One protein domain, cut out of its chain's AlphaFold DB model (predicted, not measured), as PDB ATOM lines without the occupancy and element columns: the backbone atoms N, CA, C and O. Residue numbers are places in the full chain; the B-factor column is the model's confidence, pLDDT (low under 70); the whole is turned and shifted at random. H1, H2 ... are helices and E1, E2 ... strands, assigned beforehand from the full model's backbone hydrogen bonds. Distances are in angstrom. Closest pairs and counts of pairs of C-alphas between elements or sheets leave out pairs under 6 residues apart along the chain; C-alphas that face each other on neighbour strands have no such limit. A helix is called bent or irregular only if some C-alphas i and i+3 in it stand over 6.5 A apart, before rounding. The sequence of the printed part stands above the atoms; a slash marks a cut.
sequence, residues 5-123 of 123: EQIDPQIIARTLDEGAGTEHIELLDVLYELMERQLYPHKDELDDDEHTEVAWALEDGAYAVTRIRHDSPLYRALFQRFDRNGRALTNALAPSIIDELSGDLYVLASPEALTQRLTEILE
ATOM      1  N   GLU A   5      39.077 -20.545  17.896       90.19
ATOM      2  CA  GLU A   5      40.023 -21.564  18.338       90.19
ATOM      3  C   GLU A   5      40.641 -22.220  17.108       90.19
ATOM      4  O   GLU A   5      39.941 -22.848  16.316       90.19
ATOM      5  N   GLN A   6      41.954 -22.074  16.929       91.00
ATOM      6  CA  GLN A   6      42.657 -22.873  15.933       91.00
ATOM      7  C   GLN A   6      42.654 -24.331  16.391       91.00
ATOM      8  O   GLN A   6      43.019 -24.614  17.535       91.00
ATOM      9  N   ILE A   7      42.262 -25.249  15.510       89.25
ATOM     10  CA  ILE A   7      42.433 -26.677  15.775       89.25
ATOM     11  C   ILE A   7      43.928 -26.990  15.701       89.25
ATOM     12  O   ILE A   7      44.596 -26.591  14.746       89.25
ATOM     13  N   ASP A   8      44.451 -27.672  16.724       87.75
ATOM     14  CA  ASP A   8      45.865 -28.042  16.786       87.75
ATOM     15  C   ASP A   8      46.249 -28.841  15.524       87.75
ATOM     16  O   ASP A   8      45.686 -29.919  15.298       87.75
ATOM     17  N   PRO A   9      47.209 -28.356  14.712       85.31
ATOM     18  CA  PRO A   9      47.656 -29.061  13.516       85.31
ATOM     19  C   PRO A   9      48.133 -30.492  13.788       85.31
ATOM     20  O   PRO A   9      48.023 -31.345  12.913       85.31
ATOM     21  N   GLN A  10      48.633 -30.788  14.994       86.44
ATOM     22  CA  GLN A  10      49.041 -32.147  15.363       86.44
ATOM     23  C   GLN A  10      47.844 -33.088  15.528       86.44
ATOM     24  O   GLN A  10      47.937 -34.264  15.178       86.44
ATOM     25  N   ILE A  11      46.708 -32.584  16.023       86.88
ATOM     26  CA  ILE A  11      45.468 -33.365  16.095       86.88
ATOM     27  C   ILE A  11      44.959 -33.646  14.682       86.88
ATOM     28  O   ILE A  11      44.554 -34.773  14.415       86.88
ATOM     29  N   ILE A  12      45.026 -32.661  13.781       85.00
ATOM     30  CA  ILE A  12      44.663 -32.827  12.365       85.00
ATOM     31  C   ILE A  12      45.526 -33.921  11.727       85.00
ATOM     32  O   ILE A  12      44.981 -34.906  11.244       85.00
ATOM     33  N   ALA A  13      46.855 -33.795  11.806       85.06
ATOM     34  CA  ALA A  13      47.784 -34.770  11.237       85.06
ATOM     35  C   ALA A  13      47.528 -36.189  11.770       85.06
ATOM     36  O   ALA A  13      47.372 -37.125  10.994       85.06
ATOM     37  N   ARG A  14      47.373 -36.338  13.094       84.31
ATOM     38  CA  ARG A  14      47.049 -37.630  13.715       84.31
ATOM     39  C   ARG A  14      45.711 -38.194  13.233       84.31
ATOM     40  O   ARG A  14      45.603 -39.391  13.003       84.31
ATOM     41  N   THR A  15      44.694 -37.344  13.103       85.19
ATOM     42  CA  THR A  15      43.349 -37.751  12.664       85.19
ATOM     43  C   THR A  15      43.364 -38.259  11.221       85.19
ATOM     44  O   THR A  15      42.675 -39.229  10.918       85.19
ATOM     45  N   LEU A  16      44.180 -37.657  10.351       84.75
ATOM     46  CA  LEU A  16      44.411 -38.157   8.993       84.75
ATOM     47  C   LEU A  16      45.165 -39.490   8.995       84.75
ATOM     48  O   LEU A  16      44.720 -40.435   8.349       84.75
ATOM     49  N   ASP A  17      46.273 -39.574   9.739       84.25
ATOM     50  CA  ASP A  17      47.144 -40.757   9.779       84.25
ATOM     51  C   ASP A  17      46.411 -42.004  10.295       84.25
ATOM     52  O   ASP A  17      46.585 -43.111   9.785       84.25
ATOM     53  N   GLU A  18      45.599 -41.836  11.338       80.25
ATOM     54  CA  GLU A  18      44.883 -42.929  11.998       80.25
ATOM     55  C   GLU A  18      43.487 -43.185  11.385       80.25
ATOM     56  O   GLU A  18      42.864 -44.218  11.663       80.25
ATOM     57  N   GLY A  19      42.991 -42.280  10.536       67.31
ATOM     58  CA  GLY A  19      41.682 -42.372   9.892       67.31
ATOM     59  C   GLY A  19      40.516 -42.500  10.884       67.31
ATOM     60  O   GLY A  19      40.591 -42.084  12.042       67.31
ATOM     61  N   ALA A  20      39.419 -43.132  10.450       60.97
ATOM     62  CA  ALA A  20      38.202 -43.358  11.247       60.97
ATOM     63  C   ALA A  20      38.399 -44.228  12.520       60.97
ATOM     64  O   ALA A  20      37.428 -44.678  13.123       60.97
ATOM     65  N   GLY A  21      39.640 -44.518  12.927       64.44
ATOM     66  CA  GLY A  21      39.985 -45.249  14.147       64.44
ATOM     67  C   GLY A  21      40.273 -44.372  15.372       64.44
ATOM     68  O   GLY A  21      40.557 -44.923  16.436       64.44
ATOM     69  N   THR A  22      40.231 -43.041  15.250       67.88
ATOM     70  CA  THR A  22      40.585 -42.124  16.350       67.88
ATOM     71  C   THR A  22      39.418 -41.791  17.279       67.88
ATOM     72  O   THR A  22      38.249 -41.960  16.951       67.88
ATOM     73  N   GLU A  23      39.718 -41.208  18.440       77.88
ATOM     74  CA  GLU A  23      38.718 -40.505  19.263       77.88
ATOM     75  C   GLU A  23      38.196 -39.203  18.609       77.88
ATOM     76  O   GLU A  23      37.343 -38.525  19.175       77.88
ATOM     77  N   HIS A  24      38.704 -38.853  17.421       78.12
ATOM     78  CA  HIS A  24      38.394 -37.644  16.662       78.12
ATOM     79  C   HIS A  24      37.773 -37.953  15.292       78.12
ATOM     80  O   HIS A  24      37.942 -37.173  14.360       78.12
ATOM     81  N   ILE A  25      37.044 -39.066  15.158       78.44
ATOM     82  CA  ILE A  25      36.320 -39.418  13.921       78.44
ATOM     83  C   ILE A  25      35.478 -38.241  13.411       78.44
ATOM     84  O   ILE A  25      35.550 -37.908  12.236       78.44
ATOM     85  N   GLU A  26      34.784 -37.542  14.311       84.12
ATOM     86  CA  GLU A  26      33.986 -36.355  13.968       84.12
ATOM     87  C   GLU A  26      34.829 -35.252  13.303       84.12
ATOM     88  O   GLU A  26      34.373 -34.577  12.386       84.12
ATOM     89  N   LEU A  27      36.089 -35.077  13.719       87.06
ATOM     90  CA  LEU A  27      36.988 -34.113  13.089       87.06
ATOM     91  C   LEU A  27      37.422 -34.580  11.696       87.06
ATOM     92  O   LEU A  27      37.601 -33.735  10.825       87.06
ATOM     93  N   LEU A  28      37.591 -35.887  11.470       88.56
ATOM     94  CA  LEU A  28      37.913 -36.410  10.142       88.56
ATOM     95  C   LEU A  28      36.778 -36.132   9.154       88.56
ATOM     96  O   LEU A  28      37.047 -35.633   8.063       88.56
ATOM     97  N   ASP A  29      35.532 -36.378   9.563       89.44
ATOM     98  CA  ASP A  29      34.343 -36.110   8.746       89.44
ATOM     99  C   ASP A  29      34.239 -34.612   8.406       89.44
ATOM    100  O   ASP A  29      34.085 -34.237   7.243       89.44
ATOM    101  N   VAL A  30      34.447 -33.743   9.404       92.06
ATOM    102  CA  VAL A  30      34.502 -32.280   9.229       92.06
ATOM    103  C   VAL A  30      35.593 -31.862   8.238       92.06
ATOM    104  O   VAL A  30      35.361 -30.999   7.389       92.06
ATOM    105  N   LEU A  31      36.800 -32.427   8.349       91.62
ATOM    106  CA  LEU A  31      37.924 -32.108   7.461       91.62
ATOM    107  C   LEU A  31      37.639 -32.524   6.022       91.62
ATOM    108  O   LEU A  31      37.938 -31.764   5.098       91.62
ATOM    109  N   TYR A  32      37.056 -33.707   5.850       91.75
ATOM    110  CA  TYR A  32      36.695 -34.232   4.546       91.75
ATOM    111  C   TYR A  32      35.656 -33.324   3.882       91.75
ATOM    112  O   TYR A  32      35.925 -32.778   2.816       91.75
ATOM    113  N   GLU A  33      34.555 -33.011   4.572       93.50
ATOM    114  CA  GLU A  33      33.508 -32.124   4.048       93.50
ATOM    115  C   GLU A  33      34.028 -30.703   3.745       93.50
ATOM    116  O   GLU A  33      33.670 -30.087   2.736       93.50
ATOM    117  N   LEU A  34      34.909 -30.152   4.591       94.69
ATOM    118  CA  LEU A  34      35.541 -28.855   4.327       94.69
ATOM    119  C   LEU A  34      36.376 -28.874   3.045       94.69
ATOM    120  O   LEU A  34      36.350 -27.897   2.290       94.69
ATOM    121  N   MET A  35      37.114 -29.959   2.809       94.75
ATOM    122  CA  MET A  35      37.959 -30.099   1.629       94.75
ATOM    123  C   MET A  35      37.129 -30.334   0.362       94.75
ATOM    124  O   MET A  35      37.404 -29.709  -0.663       94.75
ATOM    125  N   GLU A  36      36.050 -31.116   0.439       94.94
ATOM    126  CA  GLU A  36      35.073 -31.251  -0.650       94.94
ATOM    127  C   GLU A  36      34.512 -29.888  -1.064       94.94
ATOM    128  O   GLU A  36      34.550 -29.522  -2.239       94.94
ATOM    129  N   ARG A  37      34.072 -29.070  -0.097       93.69
ATOM    130  CA  ARG A  37      33.553 -27.719  -0.371       93.69
ATOM    131  C   ARG A  37      34.620 -26.757  -0.896       93.69
ATOM    132  O   ARG A  37      34.279 -25.791  -1.580       93.69
ATOM    133  N   GLN A  38      35.889 -26.973  -0.558       94.56
ATOM    134  CA  GLN A  38      37.011 -26.171  -1.048       94.56
ATOM    135  C   GLN A  38      37.350 -26.499  -2.507       94.56
ATOM    136  O   GLN A  38      37.628 -25.572  -3.276       94.56
ATOM    137  N   LEU A  39      37.342 -27.780  -2.886       94.31
ATOM    138  CA  LEU A  39      37.688 -28.238  -4.235       94.31
ATOM    139  C   LEU A  39      36.494 -28.171  -5.198       94.31
ATOM    140  O   LEU A  39      36.646 -27.742  -6.343       94.31
ATOM    141  N   TYR A  40      35.294 -28.499  -4.715       95.00
ATOM    142  CA  TYR A  40      34.070 -28.608  -5.512       95.00
ATOM    143  C   TYR A  40      32.909 -27.791  -4.910       95.00
ATOM    144  O   TYR A  40      31.847 -28.328  -4.596       95.00
ATOM    145  N   PRO A  41      33.025 -26.452  -4.814       90.81
ATOM    146  CA  PRO A  41      32.055 -25.580  -4.128       90.81
ATOM    147  C   PRO A  41      30.641 -25.537  -4.740       90.81
ATOM    148  O   PRO A  41      29.756 -24.843  -4.231       90.81
ATOM    149  N   HIS A  42      30.426 -26.192  -5.881       90.38
ATOM    150  CA  HIS A  42      29.166 -26.189  -6.630       90.38
ATOM    151  C   HIS A  42      28.634 -27.599  -6.898       90.38
ATOM    152  O   HIS A  42      27.757 -27.761  -7.750       90.38
ATOM    153  N   LYS A  43      29.183 -28.604  -6.211       91.44
ATOM    154  CA  LYS A  43      28.807 -30.004  -6.365       91.44
ATOM    155  C   LYS A  43      28.276 -30.527  -5.034       91.44
ATOM    156  O   LYS A  43      28.898 -30.318  -4.001       91.44
ATOM    157  N   ASP A  44      27.107 -31.157  -5.085       85.31
ATOM    158  CA  ASP A  44      26.449 -31.729  -3.903       85.31
ATOM    159  C   ASP A  44      26.838 -33.206  -3.681       85.31
ATOM    160  O   ASP A  44      26.631 -33.733  -2.595       85.31
ATOM    161  N   GLU A  45      27.375 -33.875  -4.707       90.31
ATOM    162  CA  GLU A  45      27.809 -35.275  -4.668       90.31
ATOM    163  C   GLU A  45      29.061 -35.433  -5.539       90.31
ATOM    164  O   GLU A  45      29.111 -34.906  -6.662       90.31
ATOM    165  N   LEU A  46      30.062 -36.127  -5.000       93.25
ATOM    166  CA  LEU A  46      31.323 -36.418  -5.672       93.25
ATOM    167  C   LEU A  46      31.335 -37.850  -6.206       93.25
ATOM    168  O   LEU A  46      30.667 -38.734  -5.669       93.25
ATOM    169  N   ASP A  47      32.082 -38.072  -7.283       95.19
ATOM    170  CA  ASP A  47      32.407 -39.424  -7.738       95.19
ATOM    171  C   ASP A  47      33.691 -39.963  -7.076       95.19
ATOM    172  O   ASP A  47      34.373 -39.267  -6.322       95.19
ATOM    173  N   ASP A  48      34.009 -41.239  -7.323       93.81
ATOM    174  CA  ASP A  48      35.156 -41.920  -6.705       93.81
ATOM    175  C   ASP A  48      36.504 -41.243  -7.032       93.81
ATOM    176  O   ASP A  48      37.424 -41.242  -6.203       93.81
ATOM    177  N   ASP A  49      36.634 -40.659  -8.228       95.94
ATOM    178  CA  ASP A  49      37.858 -39.973  -8.649       95.94
ATOM    179  C   ASP A  49      37.996 -38.645  -7.888       95.94
ATOM    180  O   ASP A  49      39.063 -38.331  -7.361       95.94
ATOM    181  N   GLU A  50      36.904 -37.900  -7.740       96.50
ATOM    182  CA  GLU A  50      36.874 -36.653  -6.970       96.50
ATOM    183  C   GLU A  50      37.105 -36.881  -5.467       96.50
ATOM    184  O   GLU A  50      37.861 -36.143  -4.832       96.50
ATOM    185  N   HIS A  51      36.542 -37.946  -4.891       93.50
ATOM    186  CA  HIS A  51      36.858 -38.361  -3.519       93.50
ATOM    187  C   HIS A  51      38.345 -38.716  -3.345       93.50
ATOM    188  O   HIS A  51      38.936 -38.480  -2.283       93.50
ATOM    189  N   THR A  52      38.981 -39.244  -4.393       92.94
ATOM    190  CA  THR A  52      40.426 -39.494  -4.404       92.94
ATOM    191  C   THR A  52      41.217 -38.181  -4.421       92.94
ATOM    192  O   THR A  52      42.182 -38.047  -3.669       92.94
ATOM    193  N   GLU A  53      40.795 -37.182  -5.203       94.56
ATOM    194  CA  GLU A  53      41.428 -35.854  -5.208       94.56
ATOM    195  C   GLU A  53      41.310 -35.149  -3.846       94.56
ATOM    196  O   GLU A  53      42.277 -34.545  -3.377       94.56
ATOM    197  N   VAL A  54      40.164 -35.279  -3.169       93.12
ATOM    198  CA  VAL A  54      39.968 -34.780  -1.797       93.12
ATOM    199  C   VAL A  54      40.954 -35.437  -0.833       93.12
ATOM    200  O   VAL A  54      41.601 -34.744  -0.045       93.12
ATOM    201  N   ALA A  55      41.113 -36.761  -0.916       90.75
ATOM    202  CA  ALA A  55      42.066 -37.488  -0.082       90.75
ATOM    203  C   ALA A  55      43.511 -37.012  -0.317       90.75
ATOM    204  O   ALA A  55      44.244 -36.787   0.646       90.75
ATOM    205  N   TRP A  56      43.905 -36.775  -1.573       91.75
ATOM    206  CA  TRP A  56      45.226 -36.222  -1.897       91.75
ATOM    207  C   TRP A  56      45.424 -34.800  -1.368       91.75
ATOM    208  O   TRP A  56      46.498 -34.476  -0.862       91.75
ATOM    209  N   ALA A  57      44.405 -33.944  -1.450       91.25
ATOM    210  CA  ALA A  57      44.485 -32.586  -0.914       91.25
ATOM    211  C   ALA A  57      44.627 -32.571   0.616       91.25
ATOM    212  O   ALA A  57      45.319 -31.714   1.170       91.25
ATOM    213  N   LEU A  58      44.004 -33.528   1.308       90.06
ATOM    214  CA  LEU A  58      44.193 -33.708   2.745       90.06
ATOM    215  C   LEU A  58      45.612 -34.196   3.084       90.06
ATOM    216  O   LEU A  58      46.178 -33.737   4.075       90.06
ATOM    217  N   GLU A  59      46.200 -35.072   2.265       86.81
ATOM    218  CA  GLU A  59      47.562 -35.595   2.459       86.81
ATOM    219  C   GLU A  59      48.650 -34.513   2.316       86.81
ATOM    220  O   GLU A  59      49.642 -34.544   3.045       86.81
ATOM    221  N   ASP A  60      48.454 -33.511   1.448       86.69
ATOM    222  CA  ASP A  60      49.388 -32.377   1.301       86.69
ATOM    223  C   ASP A  60      49.530 -31.558   2.603       86.69
ATOM    224  O   ASP A  60      50.553 -30.913   2.845       86.69
ATOM    225  N   GLY A  61      48.515 -31.592   3.477       81.50
ATOM    226  CA  GLY A  61      48.567 -31.016   4.826       81.50
ATOM    227  C   GLY A  61      48.657 -29.484   4.880       81.50
ATOM    228  O   GLY A  61      48.778 -28.908   5.963       81.50
ATOM    229  N   ALA A  62      48.590 -28.799   3.737       84.25
ATOM    230  CA  ALA A  62      48.754 -27.352   3.618       84.25
ATOM    231  C   ALA A  62      47.461 -26.565   3.906       84.25
ATOM    232  O   ALA A  62      47.069 -25.677   3.147       84.25
ATOM    233  N   TYR A  63      46.788 -26.861   5.019       87.44
ATOM    234  CA  TYR A  63      45.552 -26.185   5.414       87.44
ATOM    235  C   TYR A  63      45.502 -25.872   6.911       87.44
ATOM    236  O   TYR A  63      46.208 -26.448   7.735       87.44
ATOM    237  N   ALA A  64      44.649 -24.913   7.264       91.44
ATOM    238  CA  ALA A  64      44.372 -24.534   8.640       91.44
ATOM    239  C   ALA A  64      42.865 -24.556   8.868       91.44
ATOM    240  O   ALA A  64      42.102 -24.069   8.032       91.44
ATOM    241  N   VAL A  65      42.449 -25.106  10.005       93.56
ATOM    242  CA  VAL A  65      41.040 -25.196  10.385       93.56
ATOM    243  C   VAL A  65      40.849 -24.448  11.685       93.56
ATOM    244  O   VAL A  65      41.567 -24.654  12.668       93.56
ATOM    245  N   THR A  66      39.858 -23.573  11.679       95.12
ATOM    246  CA  THR A  66      39.500 -22.766  12.833       95.12
ATOM    247  C   THR A  66      38.065 -23.061  13.227       95.12
ATOM    248  O   THR A  66      37.165 -23.060  12.389       95.12
ATOM    249  N   ARG A  67      37.855 -23.289  14.521       95.12
ATOM    250  CA  ARG A  67      36.556 -23.549  15.128       95.12
ATOM    251  C   ARG A  67      36.032 -22.301  15.825       95.12
ATOM    252  O   ARG A  67      36.740 -21.651  16.595       95.12
ATOM    253  N   ILE A  68      34.757 -22.009  15.607       93.88
ATOM    254  CA  ILE A  68      33.971 -21.074  16.403       93.88
ATOM    255  C   ILE A  68      32.886 -21.884  17.103       93.88
ATOM    256  O   ILE A  68      31.951 -22.376  16.471       93.88
ATOM    257  N   ARG A  69      32.994 -21.984  18.428       94.25
ATOM    258  CA  ARG A  69      32.034 -22.741  19.235       94.25
ATOM    259  C   ARG A  69      30.628 -22.159  19.149       94.25
ATOM    260  O   ARG A  69      30.463 -20.940  19.280       94.25
ATOM    261  N   HIS A  70      29.618 -23.012  19.028       92.88
ATOM    262  CA  HIS A  70      28.211 -22.619  18.902       92.88
ATOM    263  C   HIS A  70      27.697 -21.820  20.113       92.88
ATOM    264  O   HIS A  70      26.846 -20.933  20.002       92.88
ATOM    265  N   ASP A  71      28.224 -22.118  21.301       91.06
ATOM    266  CA  ASP A  71      27.855 -21.460  22.550       91.06
ATOM    267  C   ASP A  71      28.540 -20.099  22.734       91.06
ATOM    268  O   ASP A  71      28.169 -19.337  23.637       91.06
ATOM    269  N   SER A  72      29.479 -19.750  21.851       92.56
ATOM    270  CA  SER A  72      30.230 -18.511  21.946       92.56
ATOM    271  C   SER A  72      29.391 -17.265  21.627       92.56
ATOM    272  O   SER A  72      28.494 -17.289  20.776       92.56
ATOM    273  N   PRO A  73      29.710 -16.111  22.247       92.62
ATOM    274  CA  PRO A  73      29.095 -14.837  21.880       92.62
ATOM    275  C   PRO A  73      29.313 -14.466  20.407       92.62
ATOM    276  O   PRO A  73      28.421 -13.884  19.793       92.62
ATOM    277  N   LEU A  74      30.474 -14.820  19.842       92.38
ATOM    278  CA  LEU A  74      30.801 -14.556  18.440       92.38
ATOM    279  C   LEU A  74      29.882 -15.339  17.500       92.38
ATOM    280  O   LEU A  74      29.281 -14.736  16.614       92.38
ATOM    281  N   TYR A  75      29.720 -16.646  17.728       93.44
ATOM    282  CA  TYR A  75      28.810 -17.468  16.931       93.44
ATOM    283  C   TYR A  75      27.393 -16.904  16.965       93.44
ATOM    284  O   TYR A  75      26.776 -16.704  15.925       93.44
ATOM    285  N   ARG A  76      26.892 -16.555  18.155       92.50
ATOM    286  CA  ARG A  76      25.547 -15.980  18.307       92.50
ATOM    287  C   ARG A  76      25.385 -14.666  17.547       92.50
ATOM    288  O   ARG A  76      24.339 -14.462  16.939       92.50
ATOM    289  N   ALA A  77      26.390 -13.790  17.579       92.38
ATOM    290  CA  ALA A  77      26.364 -12.522  16.855       92.38
ATOM    291  C   ALA A  77      26.355 -12.739  15.334       92.38
ATOM    292  O   ALA A  77      25.523 -12.156  14.641       92.38
ATOM    293  N   LEU A  78      27.212 -13.627  14.827       93.19
ATOM    294  CA  LEU A  78      27.242 -13.996  13.411       93.19
ATOM    295  C   LEU A  78      25.924 -14.629  12.977       93.19
ATOM    296  O   LEU A  78      25.303 -14.192  12.014       93.19
ATOM    297  N   PHE A  79      25.436 -15.606  13.732       93.06
ATOM    298  CA  PHE A  79      24.187 -16.277  13.420       93.06
ATOM    299  C   PHE A  79      23.009 -15.294  13.406       93.06
ATOM    300  O   PHE A  79      22.157 -15.380  12.532       93.06
ATOM    301  N   GLN A  80      22.979 -14.302  14.304       93.56
ATOM    302  CA  GLN A  80      21.991 -13.218  14.260       93.56
ATOM    303  C   GLN A  80      22.160 -12.294  13.047       93.56
ATOM    304  O   GLN A  80      21.160 -11.936  12.434       93.56
ATOM    305  N   ARG A  81      23.396 -11.926  12.684       93.25
ATOM    306  CA  ARG A  81      23.711 -11.071  11.522       93.25
ATOM    307  C   ARG A  81      23.202 -11.652  10.203       93.25
ATOM    308  O   ARG A  81      22.862 -10.888   9.300       93.25
ATOM    309  N   PHE A  82      23.156 -12.977  10.117       94.94
ATOM    310  CA  PHE A  82      22.629 -13.736   8.986       94.94
ATOM    311  C   PHE A  82      21.211 -14.275   9.242       94.94
ATOM    312  O   PHE A  82      20.855 -15.327   8.722       94.94
ATOM    313  N   ASP A  83      20.401 -13.601  10.065       94.81
ATOM    314  CA  ASP A  83      18.987 -13.940  10.310       94.81
ATOM    315  C   ASP A  83      18.745 -15.399  10.745       94.81
ATOM    316  O   ASP A  83      17.718 -16.007  10.442       94.81
ATOM    317  N   ARG A  84      19.697 -15.975  11.488       92.69
ATOM    318  CA  ARG A  84      19.714 -17.380  11.939       92.69
ATOM    319  C   ARG A  84      19.716 -18.388  10.789       92.69
ATOM    320  O   ARG A  84      19.270 -19.522  10.945       92.69
ATOM    321  N   ASN A  85      20.223 -17.978   9.632       95.19
ATOM    322  CA  ASN A  85      20.362 -18.817   8.458       95.19
ATOM    323  C   ASN A  85      21.783 -19.387   8.391       95.19
ATOM    324  O   ASN A  85      22.712 -18.725   7.921       95.19
ATOM    325  N   GLY A  86      21.938 -20.634   8.845       92.75
ATOM    326  CA  GLY A  86      23.226 -21.335   8.846       92.75
ATOM    327  C   GLY A  86      23.856 -21.422   7.460       92.75
ATOM    328  O   GLY A  86      25.042 -21.157   7.319       92.75
ATOM    329  N   ARG A  87      23.052 -21.658   6.418       93.06
ATOM    330  CA  ARG A  87      23.537 -21.704   5.033       93.06
ATOM    331  C   ARG A  87      24.072 -20.353   4.560       93.06
ATOM    332  O   ARG A  87      25.089 -20.298   3.878       93.06
ATOM    333  N   ALA A  88      23.397 -19.255   4.900       95.06
ATOM    334  CA  ALA A  88      23.883 -17.919   4.557       95.06
ATOM    335  C   ALA A  88      25.206 -17.606   5.271       95.06
ATOM    336  O   ALA A  88      26.124 -17.076   4.647       95.06
ATOM    337  N   LEU A  89      25.318 -17.997   6.544       95.12
ATOM    338  CA  LEU A  89      26.545 -17.869   7.325       95.12
ATOM    339  C   LEU A  89      27.696 -18.691   6.722       95.12
ATOM    340  O   LEU A  89      28.773 -18.142   6.498       95.12
ATOM    341  N   THR A  90      27.479 -19.971   6.408       94.69
ATOM    342  CA  THR A  90      28.541 -20.825   5.853       94.69
ATOM    343  C   THR A  90      28.961 -20.394   4.451       94.69
ATOM    344  O   THR A  90      30.139 -20.463   4.106       94.69
ATOM    345  N   ASN A  91      28.028 -19.879   3.646       93.56
ATOM    346  CA  ASN A  91      28.348 -19.307   2.337       93.56
ATOM    347  C   ASN A  91      29.219 -18.050   2.458       93.56
ATOM    348  O   ASN A  91      30.149 -17.873   1.677       93.56
ATOM    349  N   ALA A  92      28.939 -17.181   3.434       93.88
ATOM    350  CA  ALA A  92      29.727 -15.969   3.660       93.88
ATOM    351  C   ALA A  92      31.145 -16.264   4.176       93.88
ATOM    352  O   ALA A  92      32.059 -15.478   3.945       93.88
ATOM    353  N   LEU A  93      31.331 -17.395   4.861       94.62
ATOM    354  CA  LEU A  93      32.613 -17.821   5.425       94.62
ATOM    355  C   LEU A  93      33.275 -18.958   4.638       94.62
ATOM    356  O   LEU A  93      34.199 -19.584   5.147       94.62
ATOM    357  N   ALA A  94      32.830 -19.230   3.410       92.81
ATOM    358  CA  ALA A  94      33.297 -20.371   2.634       92.81
ATOM    359  C   ALA A  94      34.839 -20.394   2.440       92.81
ATOM    360  O   ALA A  94      35.455 -19.340   2.223       92.81
ATOM    361  N   PRO A  95      35.474 -21.580   2.488       94.94
ATOM    362  CA  PRO A  95      34.877 -22.881   2.800       94.94
ATOM    363  C   PRO A  95      34.633 -23.038   4.304       94.94
ATOM    364  O   PRO A  95      35.525 -22.826   5.128       94.94
ATOM    365  N   SER A  96      33.403 -23.398   4.662       95.62
ATOM    366  CA  SER A  96      33.007 -23.605   6.052       95.62
ATOM    367  C   SER A  96      31.807 -24.538   6.162       95.62
ATOM    368  O   SER A  96      31.024 -24.667   5.211       95.62
ATOM    369  N   ILE A  97      31.660 -25.152   7.334       95.31
ATOM    370  CA  ILE A  97      30.546 -26.031   7.692       95.31
ATOM    371  C   ILE A  97      30.074 -25.740   9.118       95.31
ATOM    372  O   ILE A  97      30.856 -25.301   9.960       95.31
ATOM    373  N   ILE A  98      28.795 -25.986   9.383       94.94
ATOM    374  CA  ILE A  98      28.284 -26.102  10.750       94.94
ATOM    375  C   ILE A  98      28.128 -27.594  10.981       94.94
ATOM    376  O   ILE A  98      27.309 -28.214  10.306       94.94
ATOM    377  N   ASP A  99      28.930 -28.144  11.882       93.00
ATOM    378  CA  ASP A  99      28.859 -29.560  12.220       93.00
ATOM    379  C   ASP A  99      27.507 -29.869  12.886       93.00
ATOM    380  O   ASP A  99      27.075 -29.160  13.798       93.00
ATOM    381  N   GLU A 100      26.814 -30.909  12.425       88.69
ATOM    382  CA  GLU A 100      25.461 -31.231  12.895       88.69
ATOM    383  C   GLU A 100      25.450 -31.795  14.322       88.69
ATOM    384  O   GLU A 100      24.458 -31.637  15.038       88.69
ATOM    385  N   LEU A 101      26.547 -32.435  14.745       88.06
ATOM    386  CA  LEU A 101      26.654 -33.072  16.057       88.06
ATOM    387  C   LEU A 101      26.948 -32.052  17.161       88.06
ATOM    388  O   LEU A 101      26.238 -31.990  18.167       88.06
ATOM    389  N   SER A 102      27.986 -31.240  16.975       89.12
ATOM    390  CA  SER A 102      28.415 -30.228  17.944       89.12
ATOM    391  C   SER A 102      27.690 -28.890  17.786       89.12
ATOM    392  O   SER A 102      27.602 -28.122  18.747       89.12
ATOM    393  N   GLY A 103      27.173 -28.591  16.591       91.56
ATOM    394  CA  GLY A 103      26.658 -27.275  16.218       91.56
ATOM    395  C   GLY A 103      27.748 -26.222  15.995       91.56
ATOM    396  O   GLY A 103      27.421 -25.060  15.731       91.56
ATOM    397  N   ASP A 104      29.025 -26.586  16.145       94.38
ATOM    398  CA  ASP A 104      30.147 -25.666  16.013       94.38
ATOM    399  C   ASP A 104      30.393 -25.318  14.537       94.38
ATOM    400  O   ASP A 104      30.194 -26.121  13.627       94.38
ATOM    401  N   LEU A 105      30.843 -24.086  14.298       95.06
ATOM    402  CA  LEU A 105      31.223 -23.625  12.968       95.06
ATOM    403  C   LEU A 105      32.711 -23.879  12.752       95.06
ATOM    404  O   LEU A 105      33.546 -23.333  13.475       95.06
ATOM    405  N   TYR A 106      33.033 -24.636  11.714       95.94
ATOM    406  CA  TYR A 106      34.396 -24.873  11.267       95.94
ATOM    407  C   TYR A 106      34.647 -24.128   9.964       95.94
ATOM    408  O   TYR A 106      33.829 -24.162   9.045       95.94
ATOM    409  N   VAL A 107      35.780 -23.439   9.885       96.00
ATOM    410  CA  VAL A 107      36.187 -22.665   8.711       96.00
ATOM    411  C   VAL A 107      37.581 -23.103   8.288       96.00
ATOM    412  O   VAL A 107      38.490 -23.157   9.122       96.00
ATOM    413  N   LEU A 108      37.756 -23.370   6.991       95.12
ATOM    414  CA  LEU A 108      39.050 -23.691   6.391       95.12
ATOM    415  C   LEU A 108      39.869 -22.403   6.196       95.12
ATOM    416  O   LEU A 108      40.010 -21.871   5.096       95.12
ATOM    417  N   ALA A 109      40.336 -21.839   7.307       94.50
ATOM    418  CA  ALA A 109      41.170 -20.648   7.361       94.50
ATOM    419  C   ALA A 109      41.974 -20.614   8.667       94.50
ATOM    420  O   ALA A 109      41.563 -21.189   9.678       94.50
ATOM    421  N   SER A 110      43.091 -19.879   8.677       93.44
ATOM    422  CA  SER A 110      43.777 -19.536   9.927       93.44
ATOM    423  C   SER A 110      42.963 -18.515  10.742       93.44
ATOM    424  O   SER A 110      42.134 -17.793  10.170       93.44
ATOM    425  N   PRO A 111      43.210 -18.387  12.059       92.69
ATOM    426  CA  PRO A 111      42.541 -17.389  12.890       92.69
ATOM    427  C   PRO A 111      42.714 -15.954  12.382       92.69
ATOM    428  O   PRO A 111      41.778 -15.157  12.458       92.69
ATOM    429  N   GLU A 112      43.885 -15.614  11.842       92.56
ATOM    430  CA  GLU A 112      44.178 -14.287  11.298       92.56
ATOM    431  C   GLU A 112      43.341 -14.008  10.047       92.56
ATOM    432  O   GLU A 112      42.653 -12.987   9.977       92.56
ATOM    433  N   ALA A 113      43.345 -14.943   9.092       93.19
ATOM    434  CA  ALA A 113      42.566 -14.826   7.861       93.19
ATOM    435  C   ALA A 113      41.059 -14.769   8.153       93.19
ATOM    436  O   ALA A 113      40.332 -13.971   7.558       93.19
ATOM    437  N   LEU A 114      40.589 -15.573   9.113       93.81
ATOM    438  CA  LEU A 114      39.201 -15.545   9.556       93.81
ATOM    439  C   LEU A 114      38.849 -14.214  10.226       93.81
ATOM    440  O   LEU A 114      37.809 -13.638   9.926       93.81
ATOM    441  N   THR A 115      39.716 -13.679  11.086       92.44
ATOM    442  CA  THR A 115      39.484 -12.386  11.752       92.44
ATOM    443  C   THR A 115      39.339 -11.247  10.745       92.44
ATOM    444  O   THR A 115      38.457 -10.398  10.897       92.44
ATOM    445  N   GLN A 116      40.155 -11.249   9.689       91.25
ATOM    446  CA  GLN A 116      40.046 -10.262   8.618       91.25
ATOM    447  C   GLN A 116      38.690 -10.360   7.904       91.25
ATOM    448  O   GLN A 116      37.972  -9.365   7.827       91.25
ATOM    449  N   ARG A 117      38.285 -11.565   7.481       91.62
ATOM    450  CA  ARG A 117      36.972 -11.796   6.849       91.62
ATOM    451  C   ARG A 117      35.805 -11.397   7.753       91.62
ATOM    452  O   ARG A 117      34.830 -10.813   7.294       91.62
ATOM    453  N   LEU A 118      35.894 -11.699   9.048       91.62
ATOM    454  CA  LEU A 118      34.853 -11.345  10.013       91.62
ATOM    455  C   LEU A 118      34.723  -9.832  10.187       91.62
ATOM    456  O   LEU A 118      33.607  -9.349  10.351       91.62
ATOM    457  N   THR A 119      35.833  -9.097  10.125       89.00
ATOM    458  CA  THR A 119      35.812  -7.628  10.142       89.00
ATOM    459  C   THR A 119      35.013  -7.096   8.953       89.00
ATOM    460  O   THR A 119      34.078  -6.332   9.149       89.00
ATOM    461  N   GLU A 120      35.283  -7.596   7.746       87.88
ATOM    462  CA  GLU A 120      34.590  -7.176   6.517       87.88
ATOM    463  C   GLU A 120      33.076  -7.478   6.522       87.88
ATOM    464  O   GLU A 120      32.304  -6.791   5.861       87.88
ATOM    465  N   ILE A 121      32.638  -8.510   7.250       86.44
ATOM    466  CA  ILE A 121      31.225  -8.925   7.336       86.44
ATOM    467  C   ILE A 121      30.449  -8.147   8.413       86.44
ATOM    468  O   ILE A 121      29.226  -7.963   8.311       86.44
ATOM    469  N   LEU A 122      31.141  -7.791   9.498       80.50
ATOM    470  CA  LEU A 122      30.548  -7.180  10.687       80.50
ATOM    471  C   LEU A 122      30.599  -5.646  10.673       80.50
ATOM    472  O   LEU A 122      29.866  -5.038  11.457       80.50
ATOM    473  N   GLU A 123      31.420  -5.046   9.809       73.25
ATOM    474  CA  GLU A 123      31.363  -3.620   9.442       73.25
ATOM    475  C   GLU A 123      30.191  -3.307   8.490       73.25
ATOM    476  O   GLU A 123      29.619  -2.199   8.633       73.25
TER     477      GLU A 123
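What this domain is: This is residues 5 to 123 of the 123 residues of an uncharacterized protein of Bifidobacterium pseudolongum subsp. globosum (UniProt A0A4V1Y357). A small sheet of three short strands, E1, E3 and E2, lies in the middle, with H2 over one face and the short H5 over the other. H1 and H3 pack on H2 and form with it a crossed cluster of three helices at one end of the model, while H4 and H6 lie toward the other end. The printed part has 119 residues, with six named helices and three named strands in the chain order H1 H2 H3 E1 H4 H5 E2 E3 H6. The sheet, in the order E1 E3 E2, is antiparallel and the class is mostly helix. The whole is compact, with a radius of gyration of the C-alphas of 14.3 A and spans of 39 by 29 by 25 A.

Where its parts are: The strands are E1, residues 66 to 68, E3, residues 105 to 107, and E2, residues 96 to 98. H2, residues 25 to 39, is 21.4 A long and begins at C-alpha 25 (36.320, -39.418, 13.921). H1, residues 9 to 21, is 17.9 A long and begins at C-alpha 9 (47.656, -29.061, 13.516); it is irregular, with C-alphas 17 and 20 9.4 A apart. H3 is residues 48 to 59, 16.7 A; H4, residues 73 to 81, 12.3 A; H5, residues 86 to 92, 9.9 A. H6, residues 111 to 122, is 15.9 A long and ends at C-alpha 122 (30.548, -7.180, 10.687).

How they stand to each other: E3 is the inner strand; N 66 and O 107 of E1 and E3 are 2.9 A apart, within hydrogen-bond range, as are N 97 and O 106 of E2 and E3, 2.9 A. E2 and E3 are a hairpin. E1, H4 H5, E2 form a split strand-helix-strand unit, two strands running the same way with E3 between them, its crossover right-handed. H2 is on the sheet, and its closest C-alphas to E2 are those of Leu 34 and Ser 96, 6.1 A. H5 is on the opposite face, with Thr 90 and Ser 96 closest to E2, 5.3 A between C-alphas. H6 only grazes the sheet with residues 111 to 114. H2 touches H1 with residues 25 to 28 alone, closest C-alphas Thr 15 and Leu 28, 6.1 A, and touches H3, closest C-alphas Met 35 and Val 54, 6.1 A; each pair is only just about perpendicular, at 72 degrees. H4 and H5 only just touch, with 3 pairs of C-alphas within 8 A, the closest those of Phe 79 and Leu 89, 6.7 A. H2 to H6 have every O i to N i+4 pair within hydrogen-bond range; H1 has 7 of 9.

The domain as a whole: The two farthest C-alphas, of Gly 21 and Glu 123, are 42.8 A apart. The printed part has no cut, and no link is long. Mean pLDDT of the printed part is 90.1; residues 19 to 22 are under 70.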